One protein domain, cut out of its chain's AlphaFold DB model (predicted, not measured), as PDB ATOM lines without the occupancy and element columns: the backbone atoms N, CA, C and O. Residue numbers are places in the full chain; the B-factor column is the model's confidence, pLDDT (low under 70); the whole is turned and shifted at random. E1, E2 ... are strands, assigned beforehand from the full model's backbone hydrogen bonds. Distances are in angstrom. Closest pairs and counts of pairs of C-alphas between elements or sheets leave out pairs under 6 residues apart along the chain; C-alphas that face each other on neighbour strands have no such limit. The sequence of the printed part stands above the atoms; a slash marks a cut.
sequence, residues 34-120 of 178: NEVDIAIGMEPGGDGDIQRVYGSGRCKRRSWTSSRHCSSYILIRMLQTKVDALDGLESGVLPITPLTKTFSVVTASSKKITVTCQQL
ATOM      1  N   ASN A  34     134.713 103.361 144.075       37.28
ATOM      2  CA  ASN A  34     135.864 102.471 143.908       37.28
ATOM      3  C   ASN A  34     136.847 102.725 145.062       37.28
ATOM      4  O   ASN A  34     137.049 103.878 145.452       37.28
ATOM      5  N   GLU A  35     137.423 101.648 145.588       30.81
ATOM      6  CA  GLU A  35     138.254 101.580 146.796       30.81
ATOM      7  C   GLU A  35     139.750 101.657 146.451       30.81
ATOM      8  O   GLU A  35     140.195 101.039 145.485       30.81
ATOM      9  N   VAL A  36     140.515 102.447 147.212       32.38
ATOM     10  CA  VAL A  36     141.984 102.541 147.134       32.38
ATOM     11  C   VAL A  36     142.516 102.868 148.534       32.38
ATOM     12  O   VAL A  36     142.050 103.835 149.142       32.38
ATOM     13  N   ASP A  37     143.508 102.114 149.009       31.34
ATOM     14  CA  ASP A  37     144.159 102.309 150.312       31.34
ATOM     15  C   ASP A  37     145.463 103.107 150.172       31.34
ATOM     16  O   ASP A  37     146.320 102.784 149.349       31.34
ATOM     17  N   ILE A  38     145.619 104.168 150.969       32.59
ATOM     18  CA  ILE A  38     146.839 104.990 151.058       32.59
ATOM     19  C   ILE A  38     146.966 105.481 152.505       32.59
ATOM     20  O   ILE A  38     145.988 105.996 153.031       32.59
ATOM     21  N   ALA A  39     148.147 105.382 153.127       32.44
ATOM     22  CA  ALA A  39     148.439 105.907 154.468       32.44
ATOM     23  C   ALA A  39     149.113 107.295 154.402       32.44
ATOM     24  O   ALA A  39     150.085 107.480 153.668       32.44
ATOM     25  N   ILE A  40     148.604 108.283 155.152       35.41
ATOM     26  CA  ILE A  40     149.122 109.662 155.207       35.41
ATOM     27  C   ILE A  40     148.976 110.201 156.637       35.41
ATOM     28  O   ILE A  40     147.861 110.276 157.149       35.41
ATOM     29  N   GLY A  41     150.090 110.629 157.240       33.41
ATOM     30  CA  GLY A  41     150.112 111.315 158.536       33.41
ATOM     31  C   GLY A  41     149.498 112.718 158.477       33.41
ATOM     32  O   GLY A  41     149.634 113.440 157.489       33.41
ATOM     33  N   MET A  42     148.780 113.095 159.530       41.03
ATOM     34  CA  MET A  42     148.236 114.442 159.720       41.03
ATOM     35  C   MET A  42     149.261 115.343 160.433       41.03
ATOM     36  O   MET A  42     150.378 114.912 160.700       41.03
ATOM     37  N   GLU A  43     148.916 116.614 160.674       42.25
ATOM     38  CA  GLU A  43     149.769 117.612 161.348       42.25
ATOM     39  C   GLU A  43     150.534 117.078 162.582       42.25
ATOM     40  O   GLU A  43     150.060 116.151 163.244       42.25
ATOM     41  N   PRO A  44     151.709 117.661 162.906       41.66
ATOM     42  CA  PRO A  44     152.649 117.092 163.868       41.66
ATOM     43  C   PRO A  44     152.003 116.955 165.250       41.66
ATOM     44  O   PRO A  44     151.834 117.939 165.969       41.66
ATOM     45  N   GLY A  45     151.627 115.725 165.603       49.16
ATOM     46  CA  GLY A  45     151.081 115.368 166.912       49.16
ATOM     47  C   GLY A  45     149.872 114.428 166.890       49.16
ATOM     48  O   GLY A  45     149.519 113.905 167.943       49.16
ATOM     49  N   GLY A  46     149.235 114.200 165.737       57.38
ATOM     50  CA  GLY A  46     148.122 113.255 165.616       57.38
ATOM     51  C   GLY A  46     148.514 111.985 164.867       57.38
ATOM     52  O   GLY A  46     148.506 111.988 163.638       57.38
ATOM     53  N   ASP A  47     148.799 110.902 165.592       64.38
ATOM     54  CA  ASP A  47     148.908 109.571 164.989       64.38
ATOM     55  C   ASP A  47     147.512 109.083 164.573       64.38
ATOM     56  O   ASP A  47     146.576 109.011 165.384       64.38
ATOM     57  N   GLY A  48     147.363 108.763 163.290       68.50
ATOM     58  CA  GLY A  48     146.112 108.271 162.738       68.50
ATOM     59  C   GLY A  48     146.322 107.436 161.484       68.50
ATOM     60  O   GLY A  48     147.164 107.750 160.644       68.50
ATOM     61  N   ASP A  49     145.509 106.391 161.360       79.12
ATOM     62  CA  ASP A  49     145.539 105.463 160.237       79.12
ATOM     63  C   ASP A  49     144.393 105.771 159.276       79.12
ATOM     64  O   ASP A  49     143.231 105.925 159.677       79.12
ATOM     65  N   ILE A  50     144.699 105.844 157.980       78.44
ATOM     66  CA  ILE A  50     143.662 105.957 156.954       78.44
ATOM     67  C   ILE A  50     142.952 104.615 156.858       78.44
ATOM     68  O   ILE A  50     143.563 103.601 156.537       78.44
ATOM     69  N   GLN A  51     141.645 104.623 157.109       83.19
ATOM     70  CA  GLN A  51     140.835 103.420 156.981       83.19
ATOM     71  C   GLN A  51     140.353 103.202 155.563       83.19
ATOM     72  O   GLN A  51     140.299 102.070 155.098       83.19
ATOM     73  N   ARG A  52     139.882 104.278 154.922       82.38
ATOM     74  CA  ARG A  52     139.232 104.172 153.619       82.38
ATOM     75  C   ARG A  52     139.138 105.511 152.907       82.38
ATOM     76  O   ARG A  52     138.831 106.541 153.518       82.38
ATOM     77  N   VAL A  53     139.312 105.476 151.590       81.81
ATOM     78  CA  VAL A  53     139.124 106.619 150.692       81.81
ATOM     79  C   VAL A  53     137.809 106.470 149.932       81.81
ATOM     80  O   VAL A  53     137.575 105.454 149.286       81.81
ATOM     81  N   TYR A  54     136.956 107.498 149.970       79.62
ATOM     82  CA  TYR A  54     135.687 107.504 149.240       79.62
ATOM     83  C   TYR A  54     135.749 108.483 148.067       79.62
ATOM     84  O   TYR A  54     135.847 109.703 148.236       79.62
ATOM     85  N   GLY A  55     135.674 107.946 146.849       74.50
ATOM     86  CA  GLY A  55     135.581 108.726 145.616       74.50
ATOM     87  C   GLY A  55     134.184 109.308 145.390       74.50
ATOM     88  O   GLY A  55     133.187 108.604 145.526       74.50
ATOM     89  N   SER A  56     134.097 110.576 144.984       60.31
ATOM     90  CA  SER A  56     132.909 111.101 144.305       60.31
ATOM     91  C   SER A  56     132.931 110.615 142.858       60.31
ATOM     92  O   SER A  56     133.975 110.687 142.200       60.31
ATOM     93  N   GLY A  57     131.796 110.142 142.338       59.44
ATOM     94  CA  GLY A  57     131.656 109.812 140.918       59.44
ATOM     95  C   GLY A  57     132.123 110.956 139.997       59.44
ATOM     96  O   GLY A  57     132.144 112.121 140.389       59.44
ATOM     97  N   ARG A  58     132.527 110.601 138.764       55.16
ATOM     98  CA  ARG A  58     133.184 111.456 137.744       55.16
ATOM     99  C   ARG A  58     133.007 112.972 137.941       55.16
ATOM    100  O   ARG A  58     131.915 113.515 137.754       55.16
ATOM    101  N   CYS A  59     134.120 113.672 138.168       49.72
ATOM    102  CA  CYS A  59     134.158 115.131 138.208       49.72
ATOM    103  C   CYS A  59     133.793 115.724 136.831       49.72
ATOM    104  O   CYS A  59     134.584 115.700 135.887       49.72
ATOM    105  N   LYS A  60     132.574 116.260 136.685       48.34
ATOM    106  CA  LYS A  60     132.135 116.972 135.472       48.34
ATOM    107  C   LYS A  60     132.617 118.427 135.511       48.34
ATOM    108  O   LYS A  60     131.826 119.333 135.775       48.34
ATOM    109  N   ARG A  61     133.895 118.687 135.213       48.44
ATOM    110  CA  ARG A  61     134.355 120.051 134.892       48.44
ATOM    111  C   ARG A  61     135.260 120.062 133.659       48.44
ATOM    112  O   ARG A  61     136.170 119.252 133.528       48.44
ATOM    113  N   ARG A  62     134.914 120.952 132.721       44.34
ATOM    114  CA  ARG A  62     135.518 121.115 131.392       44.34
ATOM    115  C   ARG A  62     136.969 121.600 131.543       44.34
ATOM    116  O   ARG A  62     137.213 122.495 132.342       44.34
ATOM    117  N   SER A  63     137.865 120.993 130.764       49.38
ATOM    118  CA  SER A  63     139.300 121.285 130.585       49.38
ATOM    119  C   SER A  63     140.229 121.070 131.790       49.38
ATOM    120  O   SER A  63     140.484 121.977 132.574       49.38
ATOM    121  N   TRP A  64     140.791 119.869 131.899       39.91
ATOM    122  CA  TRP A  64     142.191 119.551 131.559       39.91
ATOM    123  C   TRP A  64     142.318 118.020 131.616       39.91
ATOM    124  O   TRP A  64     141.800 117.388 132.535       39.91
ATOM    125  N   THR A  65     142.928 117.425 130.595       43.50
ATOM    126  CA  THR A  65     143.005 115.979 130.336       43.50
ATOM    127  C   THR A  65     143.669 115.210 131.480       43.50
ATOM    128  O   THR A  65     144.887 115.182 131.600       43.50
ATOM    129  N   SER A  66     142.857 114.605 132.344       44.25
ATOM    130  CA  SER A  66     143.176 113.447 133.191       44.25
ATOM    131  C   SER A  66     141.875 113.035 133.889       44.25
ATOM    132  O   SER A  66     141.075 113.900 134.253       44.25
ATOM    133  N   SER A  67     141.605 111.736 134.036       39.84
ATOM    134  CA  SER A  67     140.419 111.230 134.735       39.84
ATOM    135  C   SER A  67     140.510 111.551 136.232       39.84
ATOM    136  O   SER A  67     140.967 110.740 137.036       39.84
ATOM    137  N   ARG A  68     140.110 112.765 136.619       50.38
ATOM    138  CA  ARG A  68     140.165 113.227 138.009       50.38
ATOM    139  C   ARG A  68     138.985 112.653 138.789       50.38
ATOM    140  O   ARG A  68     137.859 113.145 138.683       50.38
ATOM    141  N   HIS A  69     139.247 111.612 139.572       55.84
ATOM    142  CA  HIS A  69     138.399 111.277 140.711       55.84
ATOM    143  C   HIS A  69     138.602 112.372 141.763       55.84
ATOM    144  O   HIS A  69     139.724 112.612 142.203       55.84
ATOM    145  N   CYS A  70     137.535 113.081 142.127       62.09
ATOM    146  CA  CYS A  70     137.558 113.945 143.302       62.09
ATOM    147  C   CYS A  70     137.128 113.081 144.480       62.09
ATOM    148  O   CYS A  70     135.972 112.667 144.529       62.09
ATOM    149  N   SER A  71     138.031 112.786 145.411       67.06
ATOM    150  CA  SER A  71     137.634 112.149 146.669       67.06
ATOM    151  C   SER A  71     136.623 113.045 147.384       67.06
ATOM    152  O   SER A  71     136.864 114.242 147.537       67.06
ATOM    153  N   SER A  72     135.481 112.485 147.778       81.44
ATOM    154  CA  SER A  72     134.445 113.204 148.529       81.44
ATOM    155  C   SER A  72     134.907 113.438 149.961       81.44
ATOM    156  O   SER A  72     134.762 114.533 150.498       81.44
ATOM    157  N   TYR A  73     135.465 112.393 150.569       86.06
ATOM    158  CA  TYR A  73     136.037 112.398 151.906       86.06
ATOM    159  C   TYR A  73     136.916 111.156 152.090       86.06
ATOM    160  O   TYR A  73     136.836 110.193 151.322       86.06
ATOM    161  N   ILE A  74     137.750 111.174 153.121       90.81
ATOM    162  CA  ILE A  74     138.479 110.001 153.612       90.81
ATOM    163  C   ILE A  74     138.111 109.770 155.070       90.81
ATOM    164  O   ILE A  74     137.826 110.732 155.777       90.81
ATOM    165  N   LEU A  75     138.093 108.518 155.514       91.38
ATOM    166  CA  LEU A  75     137.924 108.182 156.924       91.38
ATOM    167  C   LEU A  75     139.295 107.898 157.531       91.38
ATOM    168  O   LEU A  75     140.029 107.045 157.027       91.38
ATOM    169  N   ILE A  76     139.621 108.607 158.606       90.31
ATOM    170  CA  ILE A  76     140.853 108.423 159.373       90.31
ATOM    171  C   ILE A  76     140.482 107.989 160.782       90.31
ATOM    172  O   ILE A  76     139.663 108.640 161.429       90.31
ATOM    173  N   ARG A  77     141.083 106.901 161.264       92.19
ATOM    174  CA  ARG A  77     141.012 106.525 162.675       92.19
ATOM    175  C   ARG A  77     142.105 107.279 163.424       92.19
ATOM    176  O   ARG A  77     143.282 107.037 163.203       92.19
ATOM    177  N   MET A  78     141.705 108.164 164.322       87.94
ATOM    178  CA  MET A  78     142.595 108.859 165.243       87.94
ATOM    179  C   MET A  78     142.825 107.992 166.480       87.94
ATOM    180  O   MET A  78     141.855 107.543 167.095       87.94
ATOM    181  N   LEU A  79     144.084 107.793 166.879       85.81
ATOM    182  CA  LEU A  79     144.399 107.083 168.126       85.81
ATOM    183  C   LEU A  79     144.011 107.904 169.361       85.81
ATOM    184  O   LEU A  79     143.621 107.355 170.388       85.81
ATOM    185  N   GLN A  80     144.094 109.230 169.247       84.31
ATOM    186  CA  GLN A  80     143.726 110.164 170.301       84.31
ATOM    187  C   GLN A  80     142.844 111.262 169.718       84.31
ATOM    188  O   GLN A  80     143.273 112.063 168.891       84.31
ATOM    189  N   THR A  81     141.592 111.316 170.159       86.00
ATOM    190  CA  THR A  81     140.688 112.413 169.827       86.00
ATOM    191  C   THR A  81     139.794 112.726 171.015       86.00
ATOM    192  O   THR A  81     139.355 111.831 171.733       86.00
ATOM    193  N   LYS A  82     139.535 114.017 171.229       87.31
ATOM    194  CA  LYS A  82     138.526 114.496 172.186       87.31
ATOM    195  C   LYS A  82     137.140 114.610 171.546       87.31
ATOM    196  O   LYS A  82     136.201 115.038 172.203       87.31
ATOM    197  N   VAL A  83     137.038 114.314 170.251       85.12
ATOM    198  CA  VAL A  83     135.791 114.399 169.495       85.12
ATOM    199  C   VAL A  83     134.979 113.141 169.759       85.12
ATOM    200  O   VAL A  83     135.482 112.032 169.570       85.12
ATOM    201  N   ASP A  84     133.726 113.324 170.167       89.38
ATOM    202  CA  ASP A  84     132.783 112.225 170.344       89.38
ATOM    203  C   ASP A  84     132.593 111.435 169.044       89.38
ATOM    204  O   ASP A  84     132.666 111.976 167.936       89.38
ATOM    205  N   ALA A  85     132.307 110.139 169.183       90.31
ATOM    206  CA  ALA A  85     132.036 109.273 168.047       90.31
ATOM    207  C   ALA A  85     130.873 109.826 167.211       90.31
ATOM    208  O   ALA A  85     129.784 110.111 167.721       90.31
ATOM    209  N   LEU A  86     131.091 109.961 165.905       88.94
ATOM    210  CA  LEU A  86     130.036 110.396 165.005       88.94
ATOM    211  C   LEU A  86     129.030 109.256 164.813       88.94
ATOM    212  O   LEU A  86     129.413 108.121 164.554       88.94
ATOM    213  N   ASP A  87     127.733 109.562 164.889       90.88
ATOM    214  CA  ASP A  87     126.659 108.589 164.652       90.88
ATOM    215  C   ASP A  87     126.899 107.749 163.374       90.88
ATOM    216  O   ASP A  87     126.775 108.271 162.260       90.88
ATOM    217  N   GLY A  88     127.102 106.440 163.535       91.44
ATOM    218  CA  GLY A  88     127.298 105.502 162.421       91.44
ATOM    219  C   GLY A  88     128.755 105.313 161.991       91.44
ATOM    220  O   GLY A  88     129.001 104.565 161.051       91.44
ATOM    221  N   LEU A  89     129.702 105.958 162.675       89.81
ATOM    222  CA  LEU A  89     131.132 105.680 162.592       89.81
ATOM    223  C   LEU A  89     131.626 105.104 163.919       89.81
ATOM    224  O   LEU A  89     131.028 105.312 164.976       89.81
ATOM    225  N   GLU A  90     132.729 104.369 163.861       90.81
ATOM    226  CA  GLU A  90     133.393 103.883 165.065       90.81
ATOM    227  C   GLU A  90     134.016 105.034 165.866       90.81
ATOM    228  O   GLU A  90     134.379 106.079 165.317       90.81
ATOM    229  N   SER A  91     134.180 104.825 167.175       91.19
ATOM    230  CA  SER A  91     134.883 105.786 168.028       91.19
ATOM    231  C   SER A  91     136.299 106.037 167.505       91.19
ATOM    232  O   SER A  91     137.003 105.109 167.099       91.19
ATOM    233  N   GLY A  92     136.700 107.307 167.475       89.38
ATOM    234  CA  GLY A  92     137.981 107.732 166.916       89.38
ATOM    235  C   GLY A  92     138.015 107.879 165.392       89.38
ATOM    236  O   GLY A  92     138.988 108.425 164.882       89.38
ATOM    237  N   VAL A  93     136.990 107.454 164.643       92.06
ATOM    238  CA  VAL A  93     136.972 107.602 163.178       92.06
ATOM    239  C   VAL A  93     136.382 108.950 162.776       92.06
ATOM    240  O   VAL A  93     135.214 109.244 163.036       92.06
ATOM    241  N   LEU A  94     137.192 109.764 162.097       91.50
ATOM    242  CA  LEU A  94     136.826 111.089 161.616       91.50
ATOM    243  C   LEU A  94     136.860 111.158 160.082       91.50
ATOM    244  O   LEU A  94     137.816 110.699 159.454       91.50
ATOM    245  N   PRO A  95     135.846 111.771 159.456       92.38
ATOM    246  CA  PRO A  95     135.858 112.063 158.036       92.38
ATOM    247  C   PRO A  95     136.611 113.361 157.761       92.38
ATOM    248  O   PRO A  95     136.306 114.408 158.331       92.38
ATOM    249  N   ILE A  96     137.536 113.312 156.813       90.12
ATOM    250  CA  ILE A  96     138.221 114.486 156.289       90.12
ATOM    251  C   ILE A  96     137.679 114.793 154.906       90.12
ATOM    252  O   ILE A  96     137.798 113.997 153.976       90.12
ATOM    253  N   THR A  97     137.106 115.981 154.769       88.19
ATOM    254  CA  THR A  97     136.570 116.491 153.508       88.19
ATOM    255  C   THR A  97     137.575 117.413 152.816       88.19
ATOM    256  O   THR A  97     138.306 118.137 153.499       88.19
ATOM    257  N   PRO A  98     137.599 117.467 151.471       90.81
ATOM    258  CA  PRO A  98     138.433 118.412 150.748       90.81
ATOM    259  C   PRO A  98     138.134 119.861 151.137       90.81
ATOM    260  O   PRO A  98     136.982 120.295 151.136       90.81
ATOM    261  N   LEU A  99     139.187 120.635 151.384       88.38
ATOM    262  CA  LEU A  99     139.110 122.079 151.534       88.38
ATOM    263  C   LEU A  99     139.291 122.747 150.176       88.38
ATOM    264  O   LEU A  99     140.139 122.348 149.379       88.38
ATOM    265  N   THR A 100     138.504 123.792 149.930       88.56
ATOM    266  CA  THR A 100     138.654 124.639 148.745       88.56
ATOM    267  C   THR A 100     139.260 125.974 149.154       88.56
ATOM    268  O   THR A 100     138.702 126.672 149.998       88.56
ATOM    269  N   LYS A 101     140.389 126.344 148.549       90.69
ATOM    270  CA  LYS A 101     141.036 127.650 148.728       90.69
ATOM    271  C   LYS A 101     141.247 128.319 147.378       90.69
ATOM    272  O   LYS A 101     141.607 127.669 146.400       90.69
ATOM    273  N   THR A 102     141.030 129.628 147.341       91.38
ATOM    274  CA  THR A 102     141.205 130.442 146.138       91.38
ATOM    275  C   THR A 102     142.318 131.449 146.369       91.38
ATOM    276  O   THR A 102     142.283 132.209 147.332       91.38
ATOM    277  N   PHE A 103     143.285 131.462 145.463       92.31
ATOM    278  CA  PHE A 103     144.442 132.344 145.474       92.31
ATOM    279  C   PHE A 103     144.334 133.315 144.307       92.31
ATOM    280  O   PHE A 103     143.893 132.944 143.220       92.31
ATOM    281  N   SER A 104     144.729 134.565 144.522       94.38
ATOM    282  CA  SER A 104     144.875 135.541 143.444       94.38
ATOM    283  C   SER A 104     146.332 135.953 143.356       94.38
ATOM    284  O   SER A 104     146.890 136.425 144.341       94.38
ATOM    285  N   VAL A 105     146.928 135.777 142.183       94.94
ATOM    286  CA  VAL A 105     148.316 136.139 141.901       94.94
ATOM    287  C   VAL A 105     148.311 137.186 140.798       94.94
ATOM    288  O   VAL A 105     147.604 137.045 139.799       94.94
ATOM    289  N   VAL A 106     149.076 138.256 140.990       95.38
ATOM    290  CA  VAL A 106     149.335 139.243 139.939       95.38
ATOM    291  C   VAL A 106     150.574 138.783 139.184       95.38
ATOM    292  O   VAL A 106     151.612 138.531 139.790       95.38
ATOM    293  N   THR A 107     150.456 138.608 137.872       94.12
ATOM    294  CA  THR A 107     151.586 138.210 137.023       94.12
ATOM    295  C   THR A 107     152.528 139.384 136.764       94.12
ATOM    296  O   THR A 107     152.157 140.540 136.955       94.12
ATOM    297  N   ALA A 108     153.718 139.103 136.223       93.06
ATOM    298  CA  ALA A 108     154.653 140.137 135.763       93.06
ATOM    299  C   ALA A 108     154.022 141.118 134.749       93.06
ATOM    300  O   ALA A 108     154.386 142.286 134.698       93.06
ATOM    301  N   SER A 109     153.017 140.672 133.986       94.44
ATOM    302  CA  SER A 109     152.221 141.506 133.076       94.44
ATOM    303  C   SER A 109     151.107 142.317 133.759       94.44
ATOM    304  O   SER A 109     150.213 142.815 133.081       94.44
ATOM    305  N   SER A 110     151.108 142.423 135.093       93.62
ATOM    306  CA  SER A 110     150.067 143.076 135.906       93.62
ATOM    307  C   SER A 110     148.659 142.481 135.764       93.62
ATOM    308  O   SER A 110     147.672 143.054 136.227       93.62
ATOM    309  N   LYS A 111     148.532 141.295 135.160       95.50
ATOM    310  CA  LYS A 111     147.254 140.596 135.028       95.50
ATOM    311  C   LYS A 111     146.964 139.820 136.308       95.50
ATOM    312  O   LYS A 111     147.767 139.004 136.755       95.50
ATOM    313  N   LYS A 112     145.778 140.026 136.879       95.88
ATOM    314  CA  LYS A 112     145.302 139.233 138.017       95.88
ATOM    315  C   LYS A 112     144.804 137.873 137.524       95.88
ATOM    316  O   LYS A 112     143.851 137.801 136.750       95.88
ATOM    317  N   ILE A 113     145.442 136.801 137.981       96.25
ATOM    318  CA  ILE A 113     145.008 135.420 137.763       96.25
ATOM    319  C   ILE A 113     144.473 134.876 139.082       96.25
ATOM    320  O   ILE A 113     145.099 135.027 140.130       96.25
ATOM    321  N   THR A 114     143.313 134.228 139.029       94.69
ATOM    322  CA  THR A 114     142.705 133.570 140.184       94.69
ATOM    323  C   THR A 114     142.730 132.061 139.983       94.69
ATOM    324  O   THR A 114     142.247 131.558 138.971       94.69
ATOM    325  N   VAL A 115     143.293 131.343 140.953       93.38
ATOM    326  CA  VAL A 115     143.406 129.882 140.961       93.38
ATOM    327  C   VAL A 115     142.630 129.342 142.154       93.38
ATOM    328  O   VAL A 115     142.858 129.762 143.285       93.38
ATOM    329  N   THR A 116     141.721 128.401 141.911       89.94
ATOM    330  CA  THR A 116     140.999 127.685 142.968       89.94
ATOM    331  C   THR A 116     141.524 126.262 143.066       89.94
ATOM    332  O   THR A 116     141.463 125.510 142.095       89.94
ATOM    333  N   CYS A 117     141.997 125.889 144.251       90.50
ATOM    334  CA  CYS A 117     142.474 124.552 144.574       90.50
ATOM    335  C   CYS A 117     141.488 123.878 145.526       90.50
ATOM    336  O   CYS A 117     141.079 124.479 146.517       90.50
ATOM    337  N   GLN A 118     141.136 122.628 145.238       87.69
ATOM    338  CA  GLN A 118     140.358 121.770 146.125       87.69
ATOM    339  C   GLN A 118     141.198 120.535 146.444       87.69
ATOM    340  O   GLN A 118     141.572 119.804 145.529       87.69
ATOM    341  N   GLN A 119     141.514 120.320 147.719       88.50
ATOM    342  CA  GLN A 119     142.403 119.241 148.151       88.50
ATOM    343  C   GLN A 119     142.029 118.764 149.554       88.50
ATOM    344  O   GLN A 119     141.551 119.548 150.374       88.50
ATOM    345  N   LEU A 120     142.256 117.483 149.844       89.25
ATOM    346  CA  LEU A 120     142.207 116.980 151.216       89.25
ATOM    347  C   LEU A 120     143.300 117.669 152.055       89.25
ATOM    348  O   LEU A 120     144.439 117.746 151.592       89.25
TER     349      LEU A 120
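AT A GLANCE: This is residues 34 to 120 of the 178 residues of an uncharacterized protein of Scleroderma citrinum Foug A (UniProt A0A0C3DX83). A small sheet, E1 - E2 - E3, with long loops, runs on through E3 into a separate two-stranded hairpin, E4 and E5, which makes a long arm. The 87 printed residues include five named strands, E1 to E5 along the chain, and no named helix. Both sheets are antiparallel; the class is all strand, with 38 residues, under half, in named elements. The whole is loose, radius of gyration of the C-alphas 17.1 A, spanning 52 by 30 by 22 A.

HOW THE PARTS SIT: E1, residues 48 to 56, bends by 55 degrees at residue 51 and forms a hairpin with E2, residues 70 to 78; N 51 and O 75 are 2.9 A apart. E3, residues 93 to 96, forms a hairpin with E2, N 94 and O 76 at 2.8 A, completing a meander, each strand the antiparallel neighbour of the one before. E3 runs on at 28 degrees into E4, residues 99 to 106. E4 forms a hairpin with E5, residues 112 to 119, N 103 and O 115 at 2.8 A. These N and O pairs are within hydrogen-bond range.

IN THESE COORDINATES: E1 begins at C-alpha 48 (146.112, 108.271, 162.738) and E5 ends at C-alpha 119 (142.403, 119.241, 148.151). E2 and E4 each measure 23.1 A, E1 22.8 A, E5 22.6 A, E3 9.8 A.

THE WHOLE: The printed part has no cut. The links E1 to E2 and E2 to E3 are long; residues 61 to 66 stand free. Residues 34 to 48 and 56 to 71 have pLDDT under 70.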